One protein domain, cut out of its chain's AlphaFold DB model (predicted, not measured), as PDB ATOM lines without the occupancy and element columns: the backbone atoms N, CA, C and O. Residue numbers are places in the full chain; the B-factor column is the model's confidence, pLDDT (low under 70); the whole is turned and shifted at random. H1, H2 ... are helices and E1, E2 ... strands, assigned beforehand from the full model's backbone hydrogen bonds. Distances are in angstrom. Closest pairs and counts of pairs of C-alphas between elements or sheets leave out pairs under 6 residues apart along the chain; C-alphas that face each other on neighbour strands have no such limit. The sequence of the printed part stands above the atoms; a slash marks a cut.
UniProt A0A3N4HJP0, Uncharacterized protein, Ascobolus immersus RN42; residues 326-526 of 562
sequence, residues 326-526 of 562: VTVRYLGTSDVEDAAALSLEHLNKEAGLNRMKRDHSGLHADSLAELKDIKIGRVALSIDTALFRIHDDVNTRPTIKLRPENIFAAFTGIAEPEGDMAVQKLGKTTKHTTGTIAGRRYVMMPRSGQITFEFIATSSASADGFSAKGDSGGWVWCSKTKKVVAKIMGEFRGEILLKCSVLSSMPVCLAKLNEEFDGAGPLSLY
ATOM      1  N   VAL A 326     143.445 135.419 183.714       91.69
ATOM      2  CA  VAL A 326     142.348 136.153 183.054       91.69
ATOM      3  C   VAL A 326     142.911 136.997 181.908       91.69
ATOM      4  O   VAL A 326     143.687 137.922 182.147       91.69
ATOM      5  N   THR A 327     142.515 136.694 180.670       92.25
ATOM      6  CA  THR A 327     143.040 137.326 179.446       92.25
ATOM      7  C   THR A 327     142.087 138.348 178.842       92.25
ATOM      8  O   THR A 327     142.530 139.405 178.407       92.25
ATOM      9  N   VAL A 328     140.785 138.052 178.819       91.38
ATOM     10  CA  VAL A 328     139.761 138.888 178.174       91.38
ATOM     11  C   VAL A 328     138.576 139.041 179.116       91.38
ATOM     12  O   VAL A 328     138.166 138.083 179.772       91.38
ATOM     13  N   ARG A 329     138.000 140.243 179.181       90.06
ATOM     14  CA  ARG A 329     136.841 140.529 180.028       90.06
ATOM     15  C   ARG A 329     135.993 141.655 179.446       90.06
ATOM     16  O   ARG A 329     136.454 142.788 179.362       90.06
ATOM     17  N   TYR A 330     134.722 141.371 179.186       86.75
ATOM     18  CA  TYR A 330     133.727 142.356 178.777       86.75
ATOM     19  C   TYR A 330     132.495 142.316 179.696       86.75
ATOM     20  O   TYR A 330     131.900 141.262 179.921       86.75
ATOM     21  N   LEU A 331     132.104 143.481 180.218       84.06
ATOM     22  CA  LEU A 331     130.884 143.682 181.004       84.06
ATOM     23  C   LEU A 331     130.193 144.966 180.531       84.06
ATOM     24  O   LEU A 331     130.648 146.061 180.859       84.06
ATOM     25  N   GLY A 332     129.102 144.832 179.783       76.19
ATOM     26  CA  GLY A 332     128.407 145.962 179.167       76.19
ATOM     27  C   GLY A 332     127.203 145.531 178.332       76.19
ATOM     28  O   GLY A 332     126.718 144.406 178.458       76.19
ATOM     29  N   THR A 333     126.726 146.419 177.466       72.38
ATOM     30  CA  THR A 333     125.689 146.121 176.470       72.38
ATOM     31  C   THR A 333     126.287 146.005 175.081       72.38
ATOM     32  O   THR A 333     127.096 146.844 174.703       72.38
ATOM     33  N   SER A 334     125.839 145.013 174.316       71.06
ATOM     34  CA  SER A 334     126.223 144.837 172.914       71.06
ATOM     35  C   SER A 334     125.923 146.080 172.068       71.06
ATOM     36  O   SER A 334     124.866 146.690 172.219       71.06
ATOM     37  N   ASP A 335     126.803 146.405 171.122       64.88
ATOM     38  CA  ASP A 335     126.536 147.417 170.090       64.88
ATOM     39  C   ASP A 335     125.664 146.874 168.935       64.88
ATOM     40  O   ASP A 335     125.275 147.625 168.040       64.88
ATOM     41  N   VAL A 336     125.322 145.576 168.950       61.38
ATOM     42  CA  VAL A 336     124.418 144.949 167.974       61.38
ATOM     43  C   VAL A 336     123.001 145.503 168.147       61.38
ATOM     44  O   VAL A 336     122.339 145.242 169.153       61.38
ATOM     45  N   GLU A 337     122.519 146.246 167.147       56.19
ATOM     46  CA  GLU A 337     121.146 146.759 167.132       56.19
ATOM     47  C   GLU A 337     120.129 145.615 167.013       56.19
ATOM     48  O   GLU A 337     120.159 144.795 166.094       56.19
ATOM     49  N   ASP A 338     119.203 145.572 167.966       58.97
ATOM     50  CA  ASP A 338     118.279 144.465 168.152       58.97
ATOM     51  C   ASP A 338     116.894 144.793 167.588       58.97
ATOM     52  O   ASP A 338     116.053 145.400 168.247       58.97
ATOM     53  N   ALA A 339     116.635 144.351 166.359       54.62
ATOM     54  CA  ALA A 339     115.368 144.597 165.672       54.62
ATOM     55  C   ALA A 339     114.129 143.976 166.362       54.62
ATOM     56  O   ALA A 339     113.002 144.337 166.020       54.62
ATOM     57  N   ALA A 340     114.305 143.052 167.318       55.41
ATOM     58  CA  ALA A 340     113.210 142.500 168.119       55.41
ATOM     59  C   ALA A 340     112.952 143.303 169.410       55.41
ATOM     60  O   ALA A 340     111.884 143.171 170.015       55.41
ATOM     61  N   ALA A 341     113.904 144.140 169.829       55.81
ATOM     62  CA  ALA A 341     113.786 145.008 170.986       55.81
ATOM     63  C   ALA A 341     113.269 146.394 170.561       55.81
ATOM     64  O   ALA A 341     113.943 147.173 169.893       55.81
ATOM     65  N   LEU A 342     112.030 146.713 170.946       53.22
ATOM     66  CA  LEU A 342     111.394 147.983 170.585       53.22
ATOM     67  C   LEU A 342     112.191 149.166 171.143       53.22
ATOM     68  O   LEU A 342     112.279 149.301 172.362       53.22
ATOM     69  N   SER A 343     112.708 150.038 170.264       48.94
ATOM     70  CA  SER A 343     113.479 151.222 170.667       48.94
ATOM     71  C   SER A 343     112.754 152.014 171.759       48.94
ATOM     72  O   SER A 343     111.678 152.582 171.548       48.94
ATOM     73  N   LEU A 344     113.364 152.050 172.945       52.22
ATOM     74  CA  LEU A 344     112.848 152.776 174.099       52.22
ATOM     75  C   LEU A 344     113.131 154.291 173.999       52.22
ATOM     76  O   LEU A 344     112.666 155.044 174.848       52.22
ATOM     77  N   GLU A 345     113.807 154.762 172.940       46.06
ATOM     78  CA  GLU A 345     114.108 156.185 172.679       46.06
ATOM     79  C   GLU A 345     112.844 157.057 172.495       46.06
ATOM     80  O   GLU A 345     112.930 158.283 172.409       46.06
ATOM     81  N   HIS A 346     111.651 156.451 172.439       45.75
ATOM     82  CA  HIS A 346     110.349 157.133 172.384       45.75
ATOM     83  C   HIS A 346     109.423 156.798 173.571       45.75
ATOM     84  O   HIS A 346     108.258 157.197 173.583       45.75
ATOM     85  N   LEU A 347     109.912 156.067 174.580       48.81
ATOM     86  CA  LEU A 347     109.137 155.653 175.751       48.81
ATOM     87  C   LEU A 347     109.660 156.362 177.006       48.81
ATOM     88  O   LEU A 347     110.735 156.061 177.517       48.81
ATOM     89  N   ASN A 348     108.868 157.302 177.531       55.62
ATOM     90  CA  ASN A 348     109.154 157.937 178.818       55.62
ATOM     91  C   ASN A 348     109.123 156.903 179.971       55.62
ATOM     92  O   ASN A 348     108.614 155.789 179.807       55.62
ATOM     93  N   LYS A 349     109.644 157.267 181.159       58.94
ATOM     94  CA  LYS A 349     109.741 156.358 182.326       58.94
ATOM     95  C   LYS A 349     108.412 155.646 182.629       58.94
ATOM     96  O   LYS A 349     108.413 154.451 182.908       58.94
ATOM     97  N   GLU A 350     107.287 156.351 182.517       60.59
ATOM     98  CA  GLU A 350     105.943 155.806 182.742       60.59
ATOM     99  C   GLU A 350     105.506 154.811 181.659       60.59
ATOM    100  O   GLU A 350     104.925 153.775 181.974       60.59
ATOM    101  N   ALA A 351     105.773 155.084 180.383       60.06
ATOM    102  CA  ALA A 351     105.405 154.200 179.285       60.06
ATOM    103  C   ALA A 351     106.283 152.936 179.250       60.06
ATOM    104  O   ALA A 351     105.761 151.847 179.008       60.06
ATOM    105  N   GLY A 352     107.573 153.052 179.589       60.34
ATOM    106  CA  GLY A 352     108.456 151.907 179.842       60.34
ATOM    107  C   GLY A 352     107.973 151.055 181.023       60.34
ATOM    108  O   GLY A 352     107.786 149.848 180.877       60.34
ATOM    109  N   LEU A 353     107.650 151.684 182.160       59.22
ATOM    110  CA  LEU A 353     107.028 151.025 183.319       59.22
ATOM    111  C   LEU A 353     105.727 150.301 182.956       59.22
ATOM    112  O   LEU A 353     105.538 149.141 183.318       59.22
ATOM    113  N   ASN A 354     104.834 150.959 182.218       60.66
ATOM    114  CA  ASN A 354     103.567 150.378 181.781       60.66
ATOM    115  C   ASN A 354     103.765 149.234 180.774       60.66
ATOM    116  O   ASN A 354     102.953 148.309 180.749       60.66
ATOM    117  N   ARG A 355     104.844 149.252 179.981       60.31
ATOM    118  CA  ARG A 355     105.242 148.120 179.136       60.31
ATOM    119  C   ARG A 355     105.706 146.940 179.986       60.31
ATOM    120  O   ARG A 355     105.174 145.848 179.820       60.31
ATOM    121  N   MET A 356     106.594 147.169 180.955       57.03
ATOM    122  CA  MET A 356     107.055 146.128 181.884       57.03
ATOM    123  C   MET A 356     105.896 145.512 182.685       57.03
ATOM    124  O   MET A 356     105.781 144.292 182.770       57.03
ATOM    125  N   LYS A 357     104.975 146.341 183.202       57.44
ATOM    126  CA  LYS A 357     103.761 145.880 183.903       57.44
ATOM    127  C   LYS A 357     102.845 145.018 183.014       57.44
ATOM    128  O   LYS A 357     102.215 144.102 183.533       57.44
ATOM    129  N   ARG A 358     102.775 145.272 181.696       58.03
ATOM    130  CA  ARG A 358     101.967 144.485 180.736       58.03
ATOM    131  C   ARG A 358     102.638 143.188 180.293       58.03
ATOM    132  O   ARG A 358     101.987 142.152 180.292       58.03
ATOM    133  N   ASP A 359     103.925 143.227 179.961       51.09
ATOM    134  CA  ASP A 359     104.662 142.086 179.389       51.09
ATOM    135  C   ASP A 359     105.095 141.061 180.479       51.09
ATOM    136  O   ASP A 359     106.044 140.294 180.305       51.09
ATOM    137  N   HIS A 360     104.405 141.069 181.631       46.53
ATOM    138  CA  HIS A 360     104.696 140.347 182.881       46.53
ATOM    139  C   HIS A 360     106.132 140.507 183.428       46.53
ATOM    140  O   HIS A 360     106.549 139.765 184.314       46.53
ATOM    141  N   SER A 361     106.866 141.529 182.983       47.84
ATOM    142  CA  SER A 361     108.170 141.943 183.516       47.84
ATOM    143  C   SER A 361     108.066 143.013 184.613       47.84
ATOM    144  O   SER A 361     109.037 143.699 184.924       47.84
ATOM    145  N   GLY A 362     106.910 143.119 185.277       38.25
ATOM    146  CA  GLY A 362     106.674 143.994 186.431       38.25
ATOM    147  C   GLY A 362     107.459 143.626 187.701       38.25
ATOM    148  O   GLY A 362     107.163 144.158 188.760       38.25
ATOM    149  N   LEU A 363     108.464 142.753 187.598       45.22
ATOM    150  CA  LEU A 363     109.231 142.126 188.686       45.22
ATOM    151  C   LEU A 363     110.026 143.112 189.570       45.22
ATOM    152  O   LEU A 363     110.549 142.699 190.599       45.22
ATOM    153  N   HIS A 364     110.111 144.383 189.166       43.62
ATOM    154  CA  HIS A 364     110.684 145.506 189.922       43.62
ATOM    155  C   HIS A 364     109.858 146.792 189.772       43.62
ATOM    156  O   HIS A 364     110.388 147.893 189.906       43.62
ATOM    157  N   ALA A 365     108.579 146.698 189.400       42.56
ATOM    158  CA  ALA A 365     107.843 147.866 188.929       42.56
ATOM    159  C   ALA A 365     107.707 148.973 189.990       42.56
ATOM    160  O   ALA A 365     107.673 150.153 189.634       42.56
ATOM    161  N   ASP A 366     107.705 148.588 191.266       43.81
ATOM    162  CA  ASP A 366     107.655 149.517 192.388       43.81
ATOM    163  C   ASP A 366     109.077 149.881 192.880       43.81
ATOM    164  O   ASP A 366     109.320 151.030 193.241       43.81
ATOM    165  N   SER A 367     110.081 149.003 192.721       46.00
ATOM    166  CA  SER A 367     111.509 149.364 192.894       46.00
ATOM    167  C   SER A 367     111.967 150.452 191.903       46.00
ATOM    168  O   SER A 367     112.768 151.326 192.238       46.00
ATOM    169  N   LEU A 368     111.427 150.447 190.677       46.06
ATOM    170  CA  LEU A 368     111.640 151.504 189.682       46.06
ATOM    171  C   LEU A 368     111.022 152.855 190.098       46.06
ATOM    172  O   LEU A 368     111.410 153.888 189.542       46.06
ATOM    173  N   ALA A 369     110.072 152.895 191.037       47.19
ATOM    174  CA  ALA A 369     109.515 154.155 191.532       47.19
ATOM    175  C   ALA A 369     110.520 154.901 192.427       47.19
ATOM    176  O   ALA A 369     110.661 156.118 192.301       47.19
ATOM    177  N   GLU A 370     111.264 154.173 193.265       48.44
ATOM    178  CA  GLU A 370     112.236 154.736 194.215       48.44
ATOM    179  C   GLU A 370     113.566 155.148 193.554       48.44
ATOM    180  O   GLU A 370     114.225 156.093 193.997       48.44
ATOM    181  N   LEU A 371     113.951 154.486 192.455       47.91
ATOM    182  CA  LEU A 371     115.163 154.807 191.699       47.91
ATOM    183  C   LEU A 371     115.021 156.128 190.919       47.91
ATOM    184  O   LEU A 371     114.245 156.244 189.961       47.91
ATOM    185  N   LYS A 372     115.822 157.122 191.321       45.59
ATOM    186  CA  LYS A 372     115.845 158.476 190.738       45.59
ATOM    187  C   LYS A 372     116.513 158.522 189.359       45.59
ATOM    188  O   LYS A 372     115.961 159.132 188.450       45.59
ATOM    189  N   ASP A 373     117.629 157.815 189.189       50.22
ATOM    190  CA  ASP A 373     118.525 157.936 188.028       50.22
ATOM    191  C   ASP A 373     118.476 156.714 187.090       50.22
ATOM    192  O   ASP A 373     119.505 156.142 186.724       50.22
ATOM    193  N   ILE A 374     117.272 156.278 186.699       50.78
ATOM    194  CA  ILE A 374     117.112 155.149 185.766       50.78
ATOM    195  C   ILE A 374     117.545 155.565 184.361       50.78
ATOM    196  O   ILE A 374     116.880 156.367 183.702       50.78
ATOM    197  N   LYS A 375     118.625 154.954 183.870       53.06
ATOM    198  CA  LYS A 375     119.069 155.104 182.484       53.06
ATOM    199  C   LYS A 375     118.399 154.050 181.611       53.06
ATOM    200  O   LYS A 375     118.772 152.878 181.620       53.06
ATOM    201  N   ILE A 376     117.424 154.494 180.825       53.19
ATOM    202  CA  ILE A 376     116.961 153.754 179.651       53.19
ATOM    203  C   ILE A 376     118.091 153.838 178.617       53.19
ATOM    204  O   ILE A 376     118.289 154.878 177.995       53.19
ATOM    205  N   GLY A 377     118.890 152.776 178.512       49.56
ATOM    206  CA  GLY A 377     119.921 152.663 177.481       49.56
ATOM    207  C   GLY A 377     119.329 152.282 176.124       49.56
ATOM    208  O   GLY A 377     118.139 151.972 176.016       49.56
ATOM    209  N   ARG A 378     120.181 152.236 175.091       51.31
ATOM    210  CA  ARG A 378     119.850 151.516 173.852       51.31
ATOM    211  C   ARG A 378     119.478 150.072 174.191       51.31
ATOM    212  O   ARG A 378     120.028 149.480 175.122       51.31
ATOM    213  N   VAL A 379     118.507 149.535 173.458       55.69
ATOM    214  CA  VAL A 379     117.807 148.297 173.826       55.69
ATOM    215  C   VAL A 379     118.584 147.078 173.337       55.69
ATOM    216  O   VAL A 379     118.188 146.384 172.412       55.69
ATOM    217  N   ALA A 380     119.743 146.874 173.947       58.69
ATOM    218  CA  ALA A 380     120.711 145.854 173.584       58.69
ATOM    219  C   ALA A 380     120.727 144.688 174.582       58.69
ATOM    220  O   ALA A 380     120.293 144.816 175.732       58.69
ATOM    221  N   LEU A 381     121.280 143.560 174.132       69.56
ATOM    222  CA  LEU A 381     121.625 142.418 174.976       69.56
ATOM    223  C   LEU A 381     122.782 142.773 175.918       69.56
ATOM    224  O   LEU A 381     123.797 143.328 175.485       69.56
ATOM    225  N   SER A 382     122.664 142.393 177.188       75.62
ATOM    226  CA  SER A 382     123.780 142.460 178.130       75.62
ATOM    227  C   SER A 382     124.787 141.352 177.843       75.62
ATOM    228  O   SER A 382     124.434 140.173 177.763       75.62
ATOM    229  N   ILE A 383     126.064 141.714 177.763       83.56
ATOM    230  CA  ILE A 383     127.179 140.777 177.646       83.56
ATOM    231  C   ILE A 383     128.001 140.868 178.934       83.56
ATOM    232  O   ILE A 383     128.492 141.933 179.312       83.56
ATOM    233  N   ASP A 384     128.141 139.735 179.614       86.31
ATOM    234  CA  ASP A 384     128.834 139.595 180.898       86.31
ATOM    235  C   ASP A 384     129.746 138.369 180.791       86.31
ATOM    236  O   ASP A 384     129.333 137.238 181.060       86.31
ATOM    237  N   THR A 385     130.954 138.573 180.258       91.50
ATOM    238  CA  THR A 385     131.769 137.500 179.674       91.50
ATOM    239  C   THR A 385     133.265 137.675 179.903       91.50
ATOM    240  O   THR A 385     133.817 138.751 179.688       91.50
ATOM    241  N   ALA A 386     133.931 136.619 180.360       91.94
ATOM    242  CA  ALA A 386     135.359 136.617 180.640       91.94
ATOM    243  C   ALA A 386     136.003 135.291 180.239       91.94
ATOM    244  O   ALA A 386     135.405 134.225 180.400       91.94
ATOM    245  N   LEU A 387     137.244 135.388 179.767       94.12
ATOM    246  CA  LEU A 387     138.120 134.266 179.475       94.12
ATOM    247  C   LEU A 387     139.335 134.301 180.384       94.12
ATOM    248  O   LEU A 387     139.921 135.359 180.630       94.12
ATOM    249  N   PHE A 388     139.755 133.117 180.806       93.56
ATOM    250  CA  PHE A 388     141.082 132.891 181.354       93.56
ATOM    251  C   PHE A 388     141.795 131.826 180.526       93.56
ATOM    252  O   PHE A 388     141.213 130.786 180.219       93.56
ATOM    253  N   ARG A 389     143.048 132.089 180.140       93.19
ATOM    254  CA  ARG A 389     143.920 131.066 179.555       93.19
ATOM    255  C   ARG A 389     144.223 130.052 180.645       93.19
ATOM    256  O   ARG A 389     144.724 130.446 181.694       93.19
ATOM    257  N   ILE A 390     143.945 128.781 180.387       90.31
ATOM    258  CA  ILE A 390     144.219 127.701 181.333       90.31
ATOM    259  C   ILE A 390     145.724 127.390 181.333       90.31
ATOM    260  O   ILE A 390     146.367 127.462 180.283       90.31
ATOM    261  N   HIS A 391     146.294 127.090 182.504       87.06
ATOM    262  CA  HIS A 391     147.704 126.688 182.618       87.06
ATOM    263  C   HIS A 391     147.914 125.250 182.117       87.06
ATOM    264  O   HIS A 391     147.066 124.383 182.321       87.06
ATOM    265  N   ASP A 392     149.060 124.978 181.488       77.62
ATOM    266  CA  ASP A 392     149.322 123.711 180.781       77.62
ATOM    267  C   ASP A 392     149.375 122.461 181.707       77.62
ATOM    268  O   ASP A 392     149.334 121.327 181.222       77.62
ATOM    269  N   ASP A 393     149.460 122.638 183.034       75.75
ATOM    270  CA  ASP A 393     149.415 121.584 184.067       75.75
ATOM    271  C   ASP A 393     147.986 121.237 184.550       75.75
ATOM    272  O   ASP A 393     147.771 120.262 185.286       75.75
ATOM    273  N   VAL A 394     146.991 122.037 184.167       75.75
ATOM    274  CA  VAL A 394     145.602 121.872 184.595       75.75
ATOM    275  C   VAL A 394     144.932 120.820 183.722       75.75
ATOM    276  O   VAL A 394     144.668 121.017 182.539       75.75
ATOM    277  N   ASN A 395     144.609 119.678 184.324       74.81
ATOM    278  CA  ASN A 395     143.839 118.641 183.654       74.81
ATOM    279  C   ASN A 395     142.409 119.148 183.393       74.81
ATOM    280  O   ASN A 395     141.688 119.476 184.334       74.81
ATOM    281  N   THR A 396     141.994 119.206 182.127       73.69
ATOM    282  CA  THR A 396     140.683 119.726 181.704       73.69
ATOM    283  C   THR A 396     139.775 118.639 181.142       73.69
ATOM    284  O   THR A 396     140.239 117.701 180.491       73.69
ATOM    285  N   ARG A 397     138.457 118.802 181.290       74.12
ATOM    286  CA  ARG A 397     137.454 117.873 180.758       74.12
ATOM    287  C   ARG A 397     136.297 118.625 180.079       74.12
ATOM    288  O   ARG A 397     135.482 119.223 180.774       74.12
ATOM    289  N   PRO A 398     136.133 118.528 178.744       69.44
ATOM    290  CA  PRO A 398     135.044 119.197 178.019       69.44
ATOM    291  C   PRO A 398     133.676 118.509 178.171       69.44
ATOM    292  O   PRO A 398     132.675 119.001 177.655       69.44
ATOM    293  N   THR A 399     133.620 117.354 178.845       66.19
ATOM    294  CA  THR A 399     132.388 116.588 179.068       66.19
ATOM    295  C   THR A 399     131.809 116.834 180.456       66.19
ATOM    296  O   THR A 399     132.486 116.668 181.468       66.19
ATOM    297  N   ILE A 400     130.519 117.152 180.503       63.34
ATOM    298  CA  ILE A 400     129.728 117.197 181.735       63.34
ATOM    299  C   ILE A 400     129.487 115.773 182.242       63.34
ATOM    300  O   ILE A 400     129.051 114.928 181.463       63.34
ATOM    301  N   LYS A 401     129.676 115.522 183.546       57.81
ATOM    302  CA  LYS A 401     129.177 114.320 184.243       57.81
ATOM    303  C   LYS A 401     127.792 114.608 184.832       57.81
ATOM    304  O   LYS A 401     127.676 115.400 185.764       57.81
ATOM    305  N   LEU A 402     126.743 113.952 184.338       55.00
ATOM    306  CA  LEU A 402     125.409 114.025 184.944       55.00
ATOM    307  C   LEU A 402     125.272 112.954 186.043       55.00
ATOM    308  O   LEU A 402     125.193 111.762 185.747       55.00
ATOM    309  N   ARG A 403     125.240 113.373 187.317       54.19
ATOM    310  CA  ARG A 403     124.741 112.542 188.435       54.19
ATOM    311  C   ARG A 403     123.192 112.512 188.377       54.19
ATOM    312  O   ARG A 403     122.607 113.524 187.990       54.19
ATOM    313  N   PRO A 404     122.517 111.405 188.751       43.28
ATOM    314  CA  PRO A 404     123.078 110.123 189.198       43.28
ATOM    315  C   PRO A 404     123.476 109.176 188.048       43.28
ATOM    316  O   PRO A 404     124.164 108.190 188.278       43.28
ATOM    317  N   GLU A 405     123.065 109.458 186.810       44.69
ATOM    318  CA  GLU A 405     123.030 108.479 185.707       44.69
ATOM    319  C   GLU A 405     124.397 108.166 185.058       44.69
ATOM    320  O   GLU A 405     124.476 107.328 184.163       44.69
ATOM    321  N   ASN A 406     125.480 108.840 185.472       49.69
ATOM    322  CA  ASN A 406     126.819 108.782 184.858       49.69
ATOM    323  C   ASN A 406     126.838 109.089 183.343       49.69
ATOM    324  O   ASN A 406     127.790 108.748 182.638       49.69
ATOM    325  N   ILE A 407     125.813 109.778 182.832       50.75
ATOM    326  CA  ILE A 407     125.749 110.199 181.431       50.75
ATOM    327  C   ILE A 407     126.749 111.333 181.207       50.75
ATOM    328  O   ILE A 407     126.699 112.367 181.877       50.75
ATOM    329  N   PHE A 408     127.627 111.153 180.219       59.28
ATOM    330  CA  PHE A 408     128.544 112.194 179.776       59.28
ATOM    331  C   PHE A 408     127.939 112.992 178.624       59.28
ATOM    332  O   PHE A 408     127.744 112.465 177.529       59.28
ATOM    333  N   ALA A 409     127.653 114.272 178.864       60.09
ATOM    334  CA  ALA A 409     127.206 115.190 177.822       60.09
ATOM    335  C   ALA A 409     128.408 115.959 177.251       60.09
ATOM    336  O   ALA A 409     129.170 116.577 177.993       60.09
ATOM    337  N   ALA A 410     128.559 115.919 175.927       71.81
ATOM    338  CA  ALA A 410     129.493 116.742 175.167       71.81
ATOM    339  C   ALA A 410     128.707 117.764 174.334       71.81
ATOM    340  O   ALA A 410     127.623 117.453 173.830       71.81
ATOM    341  N   PHE A 411     129.250 118.969 174.180       83.81
ATOM    342  CA  PHE A 411     128.615 120.025 173.398       83.81
ATOM    343  C   PHE A 411     128.881 119.851 171.898       83.81
ATOM    344  O   PHE A 411     130.019 119.680 171.472       83.81
ATOM    345  N   THR A 412     127.828 119.916 171.083       84.00
ATOM    346  CA  THR A 412     127.892 119.658 169.627       84.00
ATOM    347  C   THR A 412     128.115 120.916 168.784       84.00
ATOM    348  O   THR A 412     128.232 120.836 167.562       84.00
ATOM    349  N   GLY A 413     128.130 122.089 169.415       89.00
ATOM    350  CA  GLY A 413     128.215 123.389 168.759       89.00
ATOM    351  C   GLY A 413     127.519 124.477 169.570       89.00
ATOM    352  O   GLY A 413     127.003 124.228 170.662       89.00
ATOM    353  N   ILE A 414     127.468 125.674 168.997       91.38
ATOM    354  CA  ILE A 414     126.709 126.818 169.514       91.38
ATOM    355  C   ILE A 414     125.514 127.087 168.573       91.38
ATOM    356  O   ILE A 414     125.538 126.696 167.397       91.38
ATOM    357  N   ALA A 415     124.434 127.666 169.097       92.88
ATOM    358  CA  ALA A 415     123.256 128.127 168.354       92.88
ATOM    359  C   ALA A 415     122.595 129.319 169.069       92.88
ATOM    360  O   ALA A 415     122.932 129.604 170.214       92.88
ATOM    361  N   GLU A 416     121.646 129.991 168.416       90.56
ATOM    362  CA  GLU A 416     120.831 131.014 169.080       90.56
ATOM    363  C   GLU A 416     119.843 130.396 170.090       90.56
ATOM    364  O   GLU A 416     119.347 129.283 169.875       90.56
ATOM    365  N   PRO A 417     119.526 131.106 171.187       89.75
ATOM    366  CA  PRO A 417     118.407 130.775 172.057       89.75
ATOM    367  C   PRO A 417     117.068 131.186 171.420       89.75
ATOM    368  O   PRO A 417     116.922 132.273 170.865       89.75
ATOM    369  N   GLU A 418     116.057 130.327 171.548       88.38
ATOM    370  CA  GLU A 418     114.720 130.504 170.961       88.38
ATOM    371  C   GLU A 418     113.639 130.459 172.052       88.38
ATOM    372  O   GLU A 418     113.839 129.875 173.121       88.38
ATOM    373  N   GLY A 419     112.476 131.061 171.785       83.94
ATOM    374  CA  GLY A 419     111.300 130.921 172.648       83.94
ATOM    375  C   GLY A 419     110.800 129.475 172.702       83.94
ATOM    376  O   GLY A 419     110.892 128.742 171.722       83.94
ATOM    377  N   ASP A 420     110.309 129.066 173.869       83.19
ATOM    378  CA  ASP A 420     109.835 127.716 174.197       83.19
ATOM    379  C   ASP A 420     110.881 126.594 174.011       83.19
ATOM    380  O   ASP A 420     110.565 125.402 174.088       83.19
ATOM    381  N   MET A 421     112.165 126.946 173.850       88.88
ATOM    382  CA  MET A 421     113.248 125.971 173.752       88.88
ATOM    383  C   MET A 421     113.452 125.245 175.089       88.88
ATOM    384  O   MET A 421     113.837 125.849 176.093       88.88
ATOM    385  N   ALA A 422     113.268 123.922 175.079       90.69
ATOM    386  CA  ALA A 422     113.595 123.050 176.204       90.69
ATOM    387  C   ALA A 422     115.121 122.948 176.390       90.69
ATOM    388  O   ALA A 422     115.842 122.433 175.525       90.69
ATOM    389  N   VAL A 423     115.601 123.412 177.541       91.06
ATOM    390  CA  VAL A 423     117.020 123.566 177.874       91.06
ATOM    391  C   VAL A 423     117.407 122.831 179.154       91.06
ATOM    392  O   VAL A 423     116.576 122.487 179.998       91.06
ATOM    393  N   GLN A 424     118.706 122.605 179.302       89.56
ATOM    394  CA  GLN A 424     119.335 122.139 180.532       89.56
ATOM    395  C   GLN A 424     120.543 123.034 180.828       89.56
ATOM    396  O   GLN A 424     121.093 123.661 179.919       89.56
ATOM    397  N   LYS A 425     120.954 123.090 182.091       88.00
ATOM    398  CA  LYS A 425     122.187 123.753 182.524       88.00
ATOM    399  C   LYS A 425     122.955 122.879 183.504       88.00
ATOM    400  O   LYS A 425     122.383 121.974 184.117       88.00
ATOM    401  N   LEU A 426     124.221 123.220 183.717       79.50
ATOM    402  CA  LEU A 426     125.007 122.786 184.867       79.50
ATOM    403  C   LEU A 426     125.625 124.028 185.515       79.50
ATOM    404  O   LEU A 426     126.166 124.885 184.820       79.50
ATOM    405  N   GLY A 427     125.528 124.119 186.836       74.06
ATOM    406  CA  GLY A 427     126.175 125.162 187.627       74.06
ATOM    407  C   GLY A 427     126.626 124.625 188.983       74.06
ATOM    408  O   GLY A 427     126.217 123.538 189.396       74.06
ATOM    409  N   LYS A 428     127.487 125.386 189.658       74.62
ATOM    410  CA  LYS A 428     128.102 125.041 190.943       74.62
ATOM    411  C   LYS A 428     127.064 124.734 192.022       74.62
ATOM    412  O   LYS A 428     127.248 123.782 192.786       74.62
ATOM    413  N   THR A 429     126.025 125.564 192.107       72.25
ATOM    414  CA  THR A 429     125.076 125.602 193.222       72.25
ATOM    415  C   THR A 429     123.957 124.603 192.969       72.25
ATOM    416  O   THR A 429     123.979 123.503 193.513       72.25
ATOM    417  N   THR A 430     123.026 124.905 192.059       71.06
ATOM    418  CA  THR A 430     121.848 124.049 191.804       71.06
ATOM    419  C   THR A 430     122.141 122.895 190.828       71.06
ATOM    420  O   THR A 430     121.254 122.442 190.107       71.06
ATOM    421  N   LYS A 431     123.408 122.455 190.753       77.06
ATOM    422  CA  LYS A 431     123.931 121.333 189.946       77.06
ATOM    423  C   LYS A 431     123.294 121.263 188.545       77.06
ATOM    424  O   LYS A 431     123.287 122.269 187.828       77.06
ATOM    425  N   HIS A 432     122.804 120.098 188.116       80.88
ATOM    426  CA  HIS A 432     122.073 119.950 186.854       80.88
ATOM    427  C   HIS A 432     120.608 120.368 187.029       80.88
ATOM    428  O   HIS A 432     119.947 119.947 187.975       80.88
ATOM    429  N   THR A 433     120.075 121.161 186.098       80.38
ATOM    430  CA  THR A 433     118.659 121.568 186.119       80.38
ATOM    431  C   THR A 433     118.109 121.638 184.701       80.38
ATOM    432  O   THR A 433     118.812 122.031 183.770       80.38
ATOM    433  N   THR A 434     116.842 121.263 184.535       84.62
ATOM    434  CA  THR A 434     116.094 121.351 183.275       84.62
ATOM    435  C   THR A 434     115.055 122.469 183.336       84.62
ATOM    436  O   THR A 434     114.589 122.855 184.410       84.62
ATOM    437  N   GLY A 435     114.693 123.014 182.178       86.31
ATOM    438  CA  GLY A 435     113.740 124.113 182.077       86.31
ATOM    439  C   GLY A 435     113.456 124.514 180.635       86.31
ATOM    440  O   GLY A 435     113.786 123.786 179.697       86.31
ATOM    441  N   THR A 436     112.864 125.690 180.468       85.31
ATOM    442  CA  THR A 436     112.449 126.226 179.167       85.31
ATOM    443  C   THR A 436     112.818 127.700 179.067       85.31
ATOM    444  O   THR A 436     112.648 128.449 180.030       85.31
ATOM    445  N   ILE A 437     113.295 128.139 177.901       86.69
ATOM    446  CA  ILE A 437     113.455 129.565 177.594       86.69
ATOM    447  C   ILE A 437     112.066 130.154 177.306       86.69
ATOM    448  O   ILE A 437     111.479 129.890 176.264       86.69
ATOM    449  N   ALA A 438     111.536 130.994 178.194       78.12
ATOM    450  CA  ALA A 438     110.210 131.623 178.084       78.12
ATOM    451  C   ALA A 438     110.157 132.795 177.066       78.12
ATOM    452  O   ALA A 438     109.287 133.675 177.130       78.12
ATOM    453  N   GLY A 439     111.125 132.845 176.149       77.25
ATOM    454  CA  GLY A 439     111.413 133.974 175.270       77.25
ATOM    455  C   GLY A 439     112.169 135.105 175.975       77.25
ATOM    456  O   GLY A 439     112.881 134.894 176.957       77.25
ATOM    457  N   ARG A 440     112.016 136.323 175.446       76.00
ATOM    458  CA  ARG A 440     112.742 137.524 175.887       76.00
ATOM    459  C   ARG A 440     111.849 138.471 176.681       76.00
ATOM    460  O   ARG A 440     110.649 138.533 176.407       76.00
ATOM    461  N   ARG A 441     112.393 139.180 177.673       71.62
ATOM    462  CA  ARG A 441     111.662 140.129 178.537       71.62
ATOM    463  C   ARG A 441     112.546 141.318 178.911       71.62
ATOM    464  O   ARG A 441     113.766 141.225 178.888       71.62
ATOM    465  N   TYR A 442     111.914 142.424 179.301       69.06
ATOM    466  CA  TYR A 442     112.627 143.561 179.883       69.06
ATOM    467  C   TYR A 442     113.091 143.245 181.309       69.06
ATOM    468  O   TYR A 442     112.300 142.765 182.122       69.06
ATOM    469  N   VAL A 443     114.357 143.528 181.603       68.25
ATOM    470  CA  VAL A 443     115.041 143.215 182.866       68.25
ATOM    471  C   VAL A 443     115.751 144.474 183.358       68.25
ATOM    472  O   VAL A 443     116.380 145.171 182.570       68.25
ATOM    473  N   MET A 444     115.657 144.786 184.653       66.75
ATOM    474  CA  MET A 444     116.439 145.871 185.260       66.75
ATOM    475  C   MET A 444     117.709 145.292 185.882       66.75
ATOM    476  O   MET A 444     117.638 144.572 186.873       66.75
ATOM    477  N   MET A 445     118.871 145.615 185.324       64.31
ATOM    478  CA  MET A 445     120.158 145.078 185.766       64.31
ATOM    479  C   MET A 445     120.602 145.754 187.082       64.31
ATOM    480  O   MET A 445     120.998 146.927 187.058       64.31
ATOM    481  N   PRO A 446     120.586 145.066 188.249       57.31
ATOM    482  CA  PRO A 446     120.608 145.753 189.552       57.31
ATOM    483  C   PRO A 446     121.898 146.514 189.884       57.31
ATOM    484  O   PRO A 446     121.900 147.348 190.782       57.31
ATOM    485  N   ARG A 447     123.007 146.231 189.185       56.41
ATOM    486  CA  ARG A 447     124.304 146.903 189.392       56.41
ATOM    487  C   ARG A 447     124.533 148.128 188.505       56.41
ATOM    488  O   ARG A 447     125.390 148.935 188.840       56.41
ATOM    489  N   SER A 448     123.810 148.258 187.392       59.31
ATOM    490  CA  SER A 448     123.917 149.403 186.473       59.31
ATOM    491  C   SER A 448     122.694 150.321 186.516       59.31
ATOM    492  O   SER A 448     122.769 151.443 186.022       59.31
ATOM    493  N   GLY A 449     121.567 149.864 187.081       56.12
ATOM    494  CA  GLY A 449     120.292 150.593 187.049       56.12
ATOM    495  C   GLY A 449     119.689 150.703 185.642       56.12
ATOM    496  O   GLY A 449     118.777 151.497 185.421       56.12
ATOM    497  N   GLN A 450     120.217 149.929 184.688       65.00
ATOM    498  CA  GLN A 450     119.835 149.954 183.282       65.00
ATOM    499  C   GLN A 450     118.740 148.924 183.002       65.00
ATOM    500  O   GLN A 450     118.785 147.806 183.517       65.00
ATOM    501  N   ILE A 451     117.777 149.295 182.160       65.31
ATOM    502  CA  ILE A 451     116.791 148.360 181.609       65.31
ATOM    503  C   ILE A 451     117.354 147.777 180.309       65.31
ATOM    504  O   ILE A 451     117.780 148.531 179.434       65.31
ATOM    505  N   THR A 452     117.342 146.454 180.186       69.31
ATOM    506  CA  THR A 452     117.821 145.689 179.024       69.31
ATOM    507  C   THR A 452     116.779 144.639 178.610       69.31
ATOM    508  O   THR A 452     115.750 144.499 179.280       69.31
ATOM    509  N   PHE A 453     116.973 143.941 177.485       72.94
ATOM    510  CA  PHE A 453     115.979 143.006 176.931       72.94
ATOM    511  C   PHE A 453     116.567 141.597 176.774       72.94
ATOM    512  O   PHE A 453     117.087 141.226 175.724       72.94
ATOM    513  N   GLU A 454     116.501 140.799 177.835       76.50
ATOM    514  CA  GLU A 454     117.253 139.543 177.956       76.50
ATOM    515  C   GLU A 454     116.395 138.302 177.708       76.50
ATOM    516  O   GLU A 454     115.164 138.336 177.805       76.50
ATOM    517  N   PHE A 455     117.050 137.174 177.424       83.69
ATOM    518  CA  PHE A 455     116.399 135.866 177.432       83.69
ATOM    519  C   PHE A 455     116.146 135.409 178.871       83.69
ATOM    520  O   PHE A 455     117.001 135.559 179.743       83.69
ATOM    521  N   ILE A 456     114.972 134.825 179.113       82.94
ATOM    522  CA  ILE A 456     114.574 134.321 180.429       82.94
ATOM    523  C   ILE A 456     114.374 132.812 180.358       82.94
ATOM    524  O   ILE A 456     113.567 132.340 179.559       82.94
ATOM    525  N   ALA A 457     115.043 132.057 181.230       84.50
ATOM    526  CA  ALA A 457     114.703 130.658 181.479       84.50
ATOM    527  C   ALA A 457     113.897 130.485 182.771       84.50
ATOM    528  O   ALA A 457     114.103 131.189 183.762       84.50
ATOM    529  N   THR A 458     112.986 129.518 182.759       80.12
ATOM    530  CA  THR A 458     112.194 129.093 183.916       80.12
ATOM    531  C   THR A 458     112.290 127.579 184.091       80.12
ATOM    532  O   THR A 458     112.570 126.843 183.143       80.12
ATOM    533  N   SER A 459     112.053 127.097 185.310       75.94
ATOM    534  CA  SER A 459     111.870 125.671 185.591       75.94
ATOM    535  C   SER A 459     110.627 125.480 186.447       75.94
ATOM    536  O   SER A 459     110.441 126.192 187.430       75.94
ATOM    537  N   SER A 460     109.784 124.521 186.074       60.72
ATOM    538  CA  SER A 460     108.633 124.068 186.865       60.72
ATOM    539  C   SER A 460     108.966 122.883 187.779       60.72
ATOM    540  O   SER A 460     108.133 122.494 188.593       60.72
ATOM    541  N   ALA A 461     110.163 122.301 187.647       53.69
ATOM    542  CA  ALA A 461     110.591 121.096 188.360       53.69
ATOM    543  C   ALA A 461     111.427 121.386 189.622       53.69
ATOM    544  O   ALA A 461     111.829 120.458 190.317       53.69
ATOM    545  N   SER A 462     111.714 122.659 189.903       52.97
ATOM    546  CA  SER A 462     112.641 123.101 190.944       52.97
ATOM    547  C   SER A 462     112.006 124.190 191.804       52.97
ATOM    548  O   SER A 462     111.587 125.228 191.287       52.97
ATOM    549  N   ALA A 463     111.988 123.987 193.124       52.66
ATOM    550  CA  ALA A 463     111.590 125.019 194.087       52.66
ATOM    551  C   ALA A 463     112.552 126.227 194.084       52.66
ATOM    552  O   ALA A 463     112.188 127.311 194.547       52.66
ATOM    553  N   ASP A 464     113.750 126.060 193.518       51.41
ATOM    554  CA  ASP A 464     114.789 127.080 193.355       51.41
ATOM    555  C   ASP A 464     114.903 127.629 191.929       51.41
ATOM    556  O   ASP A 464     115.839 128.352 191.600       51.41
ATOM    557  N   GLY A 465     113.902 127.357 191.086       69.62
ATOM    558  CA  GLY A 465     113.877 127.826 189.707       69.62
ATOM    559  C   GLY A 465     114.977 127.185 188.861       69.62
ATOM    560  O   GLY A 465     115.426 126.070 189.127       69.62
ATOM    561  N   PHE A 466     115.383 127.866 187.789       77.88
ATOM    562  CA  PHE A 466     116.336 127.314 186.820       77.88
ATOM    563  C   PHE A 466     117.817 127.526 187.209       77.88
ATOM    564  O   PHE A 466     118.685 126.824 186.693       77.88
ATOM    565  N   SER A 467     118.124 128.455 188.122       77.94
ATOM    566  CA  SER A 467     119.477 128.697 188.649       77.94
ATOM    567  C   SER A 467     119.447 129.556 189.915       77.94
ATOM    568  O   SER A 467     118.587 130.428 190.013       77.94
ATOM    569  N   ALA A 468     120.456 129.440 190.778       74.88
ATOM    570  CA  ALA A 468     120.639 130.280 191.960       74.88
ATOM    571  C   ALA A 468     121.964 131.076 191.938       74.88
ATOM    572  O   ALA A 468     122.779 130.993 191.015       74.88
ATOM    573  N   LYS A 469     122.200 131.860 192.997       72.00
ATOM    574  CA  LYS A 469     123.477 132.546 193.280       72.00
ATOM    575  C   LYS A 469     124.644 131.539 193.237       72.00
ATOM    576  O   LYS A 469     124.615 130.525 193.926       72.00
ATOM    577  N   GLY A 470     125.664 131.820 192.420       72.75
ATOM    578  CA  GLY A 470     126.816 130.930 192.179       72.75
ATOM    579  C   GLY A 470     126.729 130.084 190.899       72.75
ATOM    580  O   GLY A 470     127.763 129.678 190.372       72.75
ATOM    581  N   ASP A 471     125.537 129.909 190.315       80.50
ATOM    582  CA  ASP A 471     125.384 129.279 188.992       80.50
ATOM    583  C   ASP A 471     125.745 130.232 187.828       80.50
ATOM    584  O   ASP A 471     125.878 129.801 186.683       80.50
ATOM    585  N   SER A 472     125.935 131.527 188.114       85.12
ATOM    586  CA  SER A 472     126.377 132.551 187.158       85.12
ATOM    587  C   SER A 472     127.670 132.160 186.436       85.12
ATOM    588  O   SER A 472     128.640 131.752 187.072       85.12
ATOM    589  N   GLY A 473     127.683 132.303 185.112       87.94
ATOM    590  CA  GLY A 473     128.705 131.783 184.203       87.94
ATOM    591  C   GLY A 473     128.345 130.424 183.590       87.94
ATOM    592  O   GLY A 473     128.745 130.157 182.463       87.94
ATOM    593  N   GLY A 474     127.532 129.600 184.264       89.19
ATOM    594  CA  GLY A 474     127.163 128.255 183.811       89.19
ATOM    595  C   GLY A 474     126.443 128.246 182.458       89.19
ATOM    596  O   GLY A 474     125.506 129.023 182.235       89.19
ATOM    597  N   TRP A 475     126.869 127.364 181.547       92.31
ATOM    598  CA  TRP A 475     126.280 127.247 180.210       92.31
ATOM    599  C   TRP A 475     124.903 126.578 180.227       92.31
ATOM    600  O   TRP A 475     124.630 125.636 180.975       92.31
ATOM    601  N   VAL A 476     124.055 127.059 179.323       92.50
ATOM    602  CA  VAL A 476     122.707 126.574 179.034       92.50
ATOM    603  C   VAL A 476     122.706 125.982 177.630       92.50
ATOM    604  O   VAL A 476     123.071 126.653 176.660       92.50
ATOM    605  N   TRP A 477     122.278 124.727 177.500       92.81
ATOM    606  CA  TRP A 477     122.236 124.010 176.226       92.81
ATOM    607  C   TRP A 477     120.842 123.472 175.909       92.81
ATOM    608  O   TRP A 477     120.065 123.109 176.792       92.81
ATOM    609  N   CYS A 478     120.532 123.368 174.619       92.50
ATOM    610  CA  CYS A 478     119.305 122.739 174.146       92.50
ATOM    611  C   CYS A 478     119.314 121.237 174.471       92.50
ATOM    612  O   CYS A 478     120.207 120.498 174.039       92.50
ATOM    613  N   SER A 479     118.279 120.756 175.168       82.69
ATOM    614  CA  SER A 479     118.149 119.360 175.613       82.69
ATOM    615  C   SER A 479     118.285 118.345 174.475       82.69
ATOM    616  O   SER A 479     118.842 117.265 174.680       82.69
ATOM    617  N   LYS A 480     117.785 118.705 173.283       87.06
ATOM    618  CA  LYS A 480     117.673 117.841 172.099       87.06
ATOM    619  C   LYS A 480     118.920 117.849 171.213       87.06
ATOM    620  O   LYS A 480     119.324 116.793 170.744       87.06
ATOM    621  N   THR A 481     119.512 119.017 170.954       88.50
ATOM    622  CA  THR A 481     120.652 119.143 170.023       88.50
ATOM    623  C   THR A 481     122.012 119.069 170.713       88.50
ATOM    624  O   THR A 481     123.014 118.860 170.033       88.50
ATOM    625  N   LYS A 482     122.056 119.253 172.044       85.50
ATOM    626  CA  LYS A 482     123.279 119.438 172.850       85.50
ATOM    627  C   LYS A 482     124.160 120.609 172.384       85.50
ATOM    628  O   LYS A 482     125.354 120.647 172.678       85.50
ATOM    629  N   LYS A 483     123.566 121.587 171.691       91.94
ATOM    630  CA  LYS A 483     124.212 122.870 171.402       91.94
ATOM    631  C   LYS A 483     124.054 123.829 172.574       91.94
ATOM    632  O   LYS A 483     122.957 123.937 173.125       91.94
ATOM    633  N   VAL A 484     125.126 124.540 172.907       92.31
ATOM    634  CA  VAL A 484     125.105 125.671 173.845       92.31
ATOM    635  C   VAL A 484     124.356 126.826 173.184       92.31
ATOM    636  O   VAL A 484     124.582 127.104 172.007       92.31
ATOM    637  N   VAL A 485     123.457 127.481 173.917       94.12
ATOM    638  CA  VAL A 485     122.646 128.597 173.390       94.12
ATOM    639  C   VAL A 485     122.799 129.881 174.194       94.12
ATOM    640  O   VAL A 485     122.767 130.980 173.646       94.12
ATOM    641  N   ALA A 486     123.018 129.758 175.497       92.94
ATOM    642  CA  ALA A 486     123.128 130.892 176.395       92.94
ATOM    643  C   ALA A 486     123.962 130.524 177.626       92.94
ATOM    644  O   ALA A 486     124.358 129.370 177.795       92.94
ATOM    645  N   LYS A 487     124.204 131.493 178.504       91.75
ATOM    646  CA  LYS A 487     124.752 131.256 179.844       91.75
ATOM    647  C   LYS A 487     124.015 132.064 180.898       91.75
ATOM    648  O   LYS A 487     123.425 133.103 180.603       91.75
ATOM    649  N   ILE A 488     124.060 131.574 182.131       90.19
ATOM    650  CA  ILE A 488     123.402 132.189 183.281       90.19
ATOM    651  C   ILE A 488     124.158 133.467 183.658       90.19
ATOM    652  O   ILE A 488     125.299 133.399 184.104       90.19
ATOM    653  N   MET A 489     123.521 134.631 183.535       81.62
ATOM    654  CA  MET A 489     124.031 135.863 184.150       81.62
ATOM    655  C   MET A 489     123.715 135.873 185.647       81.62
ATOM    656  O   MET A 489     124.566 136.189 186.478       81.62
ATOM    657  N   GLY A 490     122.499 135.467 186.013       74.81
ATOM    658  CA  GLY A 490     122.089 135.307 187.402       74.81
ATOM    659  C   GLY A 490     120.615 134.959 187.556       74.81
ATOM    660  O   GLY A 490     119.849 134.940 186.591       74.81
ATOM    661  N   GLU A 491     120.229 134.691 188.798       70.94
ATOM    662  CA  GLU A 491     118.834 134.526 189.198       70.94
ATOM    663  C   GLU A 491     118.134 135.892 189.305       70.94
ATOM    664  O   GLU A 491     118.692 136.851 189.840       70.94
ATOM    665  N   PHE A 492     116.891 135.955 188.839       59.97
ATOM    666  CA  PHE A 492     115.964 137.059 189.033       59.97
ATOM    667  C   PHE A 492     114.823 136.608 189.950       59.97
ATOM    668  O   PHE A 492     114.157 135.601 189.696       59.97
ATOM    669  N   ARG A 493     114.588 137.369 191.025       52.53
ATOM    670  CA  ARG A 493     113.499 137.148 191.986       52.53
ATOM    671  C   ARG A 493     112.604 138.379 192.004       52.53
ATOM    672  O   ARG A 493     112.972 139.393 192.589       52.53
ATOM    673  N   GLY A 494     111.453 138.284 191.344       41.53
ATOM    674  CA  GLY A 494     110.406 139.303 191.424       41.53
ATOM    675  C   GLY A 494     109.372 139.016 192.510       41.53
ATOM    676  O   GLY A 494     109.353 137.948 193.120       41.53
ATOM    677  N   GLU A 495     108.469 139.972 192.698       35.53
ATOM    678  CA  GLU A 495     107.476 140.027 193.783       35.53
ATOM    679  C   GLU A 495     106.466 138.854 193.811       35.53
ATOM    680  O   GLU A 495     105.857 138.597 194.848       35.53
ATOM    681  N   ILE A 496     106.283 138.122 192.701       34.59
ATOM    682  CA  ILE A 496     105.246 137.081 192.550       34.59
ATOM    683  C   ILE A 496     105.854 135.737 192.106       34.59
ATOM    684  O   ILE A 496     105.684 135.325 190.960       34.59
ATOM    685  N   LEU A 497     106.542 135.051 193.030       39.12
ATOM    686  CA  LEU A 497     106.924 133.613 193.034       39.12
ATOM    687  C   LEU A 497     107.706 133.025 191.831       39.12
ATOM    688  O   LEU A 497     108.211 131.907 191.921       39.12
ATOM    689  N   LEU A 498     107.866 133.753 190.730       44.91
ATOM    690  CA  LEU A 498     108.621 133.357 189.544       44.91
ATOM    691  C   LEU A 498     110.124 133.572 189.770       44.91
ATOM    692  O   LEU A 498     110.673 134.610 189.399       44.91
ATOM    693  N   LYS A 499     110.795 132.565 190.349       62.53
ATOM    694  CA  LYS A 499     112.255 132.411 190.239       62.53
ATOM    695  C   LYS A 499     112.596 132.120 188.774       62.53
ATOM    696  O   LYS A 499     112.259 131.052 188.256       62.53
ATOM    697  N   CYS A 500     113.241 133.061 188.095       68.25
ATOM    698  CA  CYS A 500     113.670 132.895 186.709       68.25
ATOM    699  C   CYS A 500     115.147 133.262 186.537       68.25
ATOM    700  O   CYS A 500     115.743 133.903 187.396       68.25
ATOM    701  N   SER A 501     115.759 132.827 185.441       80.56
ATOM    702  CA  SER A 501     117.186 133.032 185.183       80.56
ATOM    703  C   SER A 501     117.379 133.975 184.008       80.56
ATOM    704  O   SER A 501     116.845 133.722 182.927       80.56
ATOM    705  N   VAL A 502     118.163 135.033 184.212       79.12
ATOM    706  CA  VAL A 502     118.564 135.961 183.149       79.12
ATOM    707  C   VAL A 502     119.704 135.328 182.362       79.12
ATOM    708  O   VAL A 502     120.720 134.931 182.945       79.12
ATOM    709  N   LEU A 503     119.527 135.216 181.049       86.62
ATOM    710  CA  LEU A 503     120.434 134.518 180.149       86.62
ATOM    711  C   LEU A 503     121.023 135.460 179.092       86.62
ATOM    712  O   LEU A 503     120.279 136.099 178.348       86.62
ATOM    713  N   SER A 504     122.353 135.470 178.970       88.00
ATOM    714  CA  SER A 504     123.053 136.138 177.862       88.00
ATOM    715  C   SER A 504     123.253 135.154 176.703       88.00
ATOM    716  O   SER A 504     123.605 133.994 176.941       88.00
ATOM    717  N   SER A 505     123.023 135.593 175.458       89.94
ATOM    718  CA  SER A 505     123.200 134.758 174.255       89.94
ATOM    719  C   SER A 505     124.676 134.384 174.079       89.94
ATOM    720  O   SER A 505     125.548 135.256 174.058       89.94
ATOM    721  N   MET A 506     124.973 133.086 173.948       91.19
ATOM    722  CA  MET A 506     126.353 132.615 173.773       91.19
ATOM    723  C   MET A 506     126.948 132.915 172.391       91.19
ATOM    724  O   MET A 506     128.130 133.255 172.361       91.19
ATOM    725  N   PRO A 507     126.195 132.889 171.273       90.69
ATOM    726  CA  PRO A 507     126.625 133.512 170.020       90.69
ATOM    727  C   PRO A 507     127.128 134.950 170.190       90.69
ATOM    728  O   PRO A 507     128.222 135.272 169.731       90.69
ATOM    729  N   VAL A 508     126.382 135.795 170.910       88.25
ATOM    730  CA  VAL A 508     126.733 137.212 171.120       88.25
ATOM    731  C   VAL A 508     127.918 137.366 172.082       88.25
ATOM    732  O   VAL A 508     128.812 138.172 171.827       88.25
ATOM    733  N   CYS A 509     127.993 136.549 173.141       89.94
ATOM    734  CA  CYS A 509     129.175 136.494 174.008       89.94
ATOM    735  C   CYS A 509     130.431 136.075 173.234       89.94
ATOM    736  O   CYS A 509     131.475 136.695 173.403       89.94
ATOM    737  N   LEU A 510     130.339 135.055 172.376       90.31
ATOM    738  CA  LEU A 510     131.470 134.564 171.589       90.31
ATOM    739  C   LEU A 510     131.887 135.558 170.497       90.31
ATOM    740  O   LEU A 510     133.080 135.727 170.265       90.31
ATOM    741  N   ALA A 511     130.933 136.239 169.856       88.50
ATOM    742  CA  ALA A 511     131.224 137.323 168.922       88.50
ATOM    743  C   ALA A 511     132.037 138.427 169.614       88.50
ATOM    744  O   ALA A 511     133.146 138.723 169.174       88.50
ATOM    745  N   LYS A 512     131.560 138.935 170.761       88.62
ATOM    746  CA  LYS A 512     132.266 139.995 171.489       88.62
ATOM    747  C   LYS A 512     133.602 139.532 172.071       88.62
ATOM    748  O   LYS A 512     134.568 140.281 172.036       88.62
ATOM    749  N   LEU A 513     133.709 138.285 172.532       89.75
ATOM    750  CA  LEU A 513     135.002 137.717 172.926       89.75
ATOM    751  C   LEU A 513     135.997 137.685 171.757       89.75
ATOM    752  O   LEU A 513     137.155 138.008 171.974       89.75
ATOM    753  N   ASN A 514     135.557 137.367 170.537       89.44
ATOM    754  CA  ASN A 514     136.409 137.373 169.341       89.44
ATOM    755  C   ASN A 514     136.762 138.782 168.819       89.44
ATOM    756  O   ASN A 514     137.678 138.898 168.013       89.44
ATOM    757  N   GLU A 515     136.072 139.841 169.254       87.69
ATOM    758  CA  GLU A 515     136.481 141.234 168.996       87.69
ATOM    759  C   GLU A 515     137.596 141.690 169.952       87.69
ATOM    760  O   GLU A 515     138.481 142.441 169.556       87.69
ATOM    761  N   GLU A 516     137.548 141.240 171.209       82.81
ATOM    762  CA  GLU A 516     138.505 141.600 172.268       82.81
ATOM    763  C   GLU A 516     139.709 140.624 172.347       82.81
ATOM    764  O   GLU A 516     140.610 140.809 173.166       82.81
ATOM    765  N   PHE A 517     139.720 139.557 171.537       82.81
ATOM    766  CA  PHE A 517     140.730 138.492 171.542       82.81
ATOM    767  C   PHE A 517     141.698 138.618 170.355       82.81
ATOM    768  O   PHE A 517     141.417 138.158 169.250       82.81
ATOM    769  N   ASP A 518     142.875 139.190 170.616       70.69
ATOM    770  CA  ASP A 518     143.971 139.400 169.650       70.69
ATOM    771  C   ASP A 518     144.772 138.103 169.357       70.69
ATOM    772  O   ASP A 518     145.997 138.052 169.461       70.69
ATOM    773  N   GLY A 519     144.061 137.003 169.080       68.75
ATOM    774  CA  GLY A 519     144.623 135.673 168.816       68.75
ATOM    775  C   GLY A 519     144.566 135.252 167.341       68.75
ATOM    776  O   GLY A 519     143.884 135.857 166.516       68.75
ATOM    777  N   ALA A 520     145.244 134.152 166.986       66.75
ATOM    778  CA  ALA A 520     145.409 133.697 165.594       66.75
ATOM    779  C   ALA A 520     144.113 133.230 164.876       66.75
ATOM    780  O   ALA A 520     144.124 132.830 163.700       66.75
ATOM    781  N   GLY A 521     142.964 133.261 165.550       75.44
ATOM    782  CA  GLY A 521     141.662 133.011 164.948       75.44
ATOM    783  C   GLY A 521     140.514 132.989 165.954       75.44
ATOM    784  O   GLY A 521     140.749 133.082 167.156       75.44
ATOM    785  N   PRO A 522     139.269 132.847 165.463       84.94
ATOM    786  CA  PRO A 522     138.092 132.848 166.311       84.94
ATOM    787  C   PRO A 522     138.070 131.615 167.214       84.94
ATOM    788  O   PRO A 522     138.318 130.492 166.765       84.94
ATOM    789  N   LEU A 523     137.709 131.850 168.469       89.44
ATOM    790  CA  LEU A 523     137.502 130.841 169.495       89.44
ATOM    791  C   LEU A 523     136.388 129.866 169.096       89.44
ATOM    792  O   LEU A 523     135.345 130.248 168.556       89.44
ATOM    793  N   SER A 524     136.607 128.596 169.411       89.62
ATOM    794  CA  SER A 524     135.715 127.473 169.129       89.62
ATOM    795  C   SER A 524     135.447 126.660 170.400       89.62
ATOM    796  O   SER A 524     136.101 126.872 171.415       89.62
ATOM    797  N   LEU A 525     134.475 125.741 170.388       88.88
ATOM    798  CA  LEU A 525     134.270 124.836 171.528       88.88
ATOM    799  C   LEU A 525     135.431 123.842 171.626       88.88
ATOM    800  O   LEU A 525     135.626 123.059 170.696       88.88
ATOM    801  N   TYR A 526     136.115 123.795 172.772       84.81
ATOM    802  CA  TYR A 526     137.118 122.762 173.037       84.81
ATOM    803  C   TYR A 526     136.430 121.394 173.100       84.81
ATOM    804  O   TYR A 526     135.715 121.085 174.056       84.81
TER     805      TYR A 526
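Overview. This is residues 326 to 526 of the 562 residues of an uncharacterized protein of Ascobolus immersus RN42 (UniProt A0A3N4HJP0). A closed barrel of six antiparallel strands, E5, E6, E7, E10, E9 and E8 round the ring, makes the core, and outside it the two-stranded ribbon E1 and E2 packs beside helix H3. The small hairpin E3 and E4 lies toward one end of the longest axis, H1 and H2 toward the other. The printed part has 201 residues, with three named helices and ten named strands in the order E1 H1 H2 E2 E3 E4 E5 E6 E7 E8 E9 E10 H3; the class is mixed, with under half of the residues in named elements. The whole is compact, with a radius of gyration of the C-alphas of 17.5 A and spans of 53 by 41 by 26 A.

Along the chain. The barrel holds E5, residues 422 to 426; E6, residues 432 to 445, 25.2 A long; E7, residues 450 to 458, 22.2 A; E8, residues 475 to 478; E9, residues 484 to 493, 24.4 A; and E10, residues 499 to 505, 19.5 A. E6 bends by 105 degrees at residue 442. H3, residues 506 to 516, ends at C-alpha 516 (138.505, 141.600, 172.268). E1, residues 326 to 333, begins at C-alpha 326 (142.348, 136.153, 183.054), and E2 spans residues 382 to 390, 25.4 A. E3 is residues 400 to 402, E4 residues 407 to 409, H1 residues 349 to 358 and H2 residues 367 to 370.

Arrangement. E5 E6 E7 and E8 E9 E10 are meanders, each strand the antiparallel neighbour of the one before. E5 E6 E7 E8 is a Greek key, four strands in a row of which three are a meander and the first is the antiparallel neighbour of the fourth, and so is E7 E8 E9 E10. N 438 and O 456 of the hairpin E6 and E7 are 2.8 A apart, within hydrogen-bond range; N 424 of E5 and O 477 of E8 are 2.9 A apart. H3 stands up from the barrel, outside it and over E10, at a height of 9.2 A over the sheet. The closest C-alphas of E2 and H3 are Ile 383 and Cys 509, 6.0 A. E1 and E2 are antiparallel, with N 330 and O 385 2.8 A apart. H1 is on the barrel, its closest C-alpha pair with E6 being Met 356 and Tyr 442, 6.5 A. H1 and H2 are close but not clearly touching, and H2 is not on the barrel. The hairpin E3 and E4 has N 400 and O 409 2.9 A apart. Every O i to N i+4 pair is within range in H1 and H3; H2 is too short for one.

Size, cuts and confidence. The two farthest C-alphas, Glu 350 and Asp 393, are 55.3 A apart. The printed part has no cut; the links E1 to H1, H2 to E2, E4 to E5 and E7 to E8 are long. Mean pLDDT of the printed part is 71.4, with 87 residues under 70, among them residues 335 to 381.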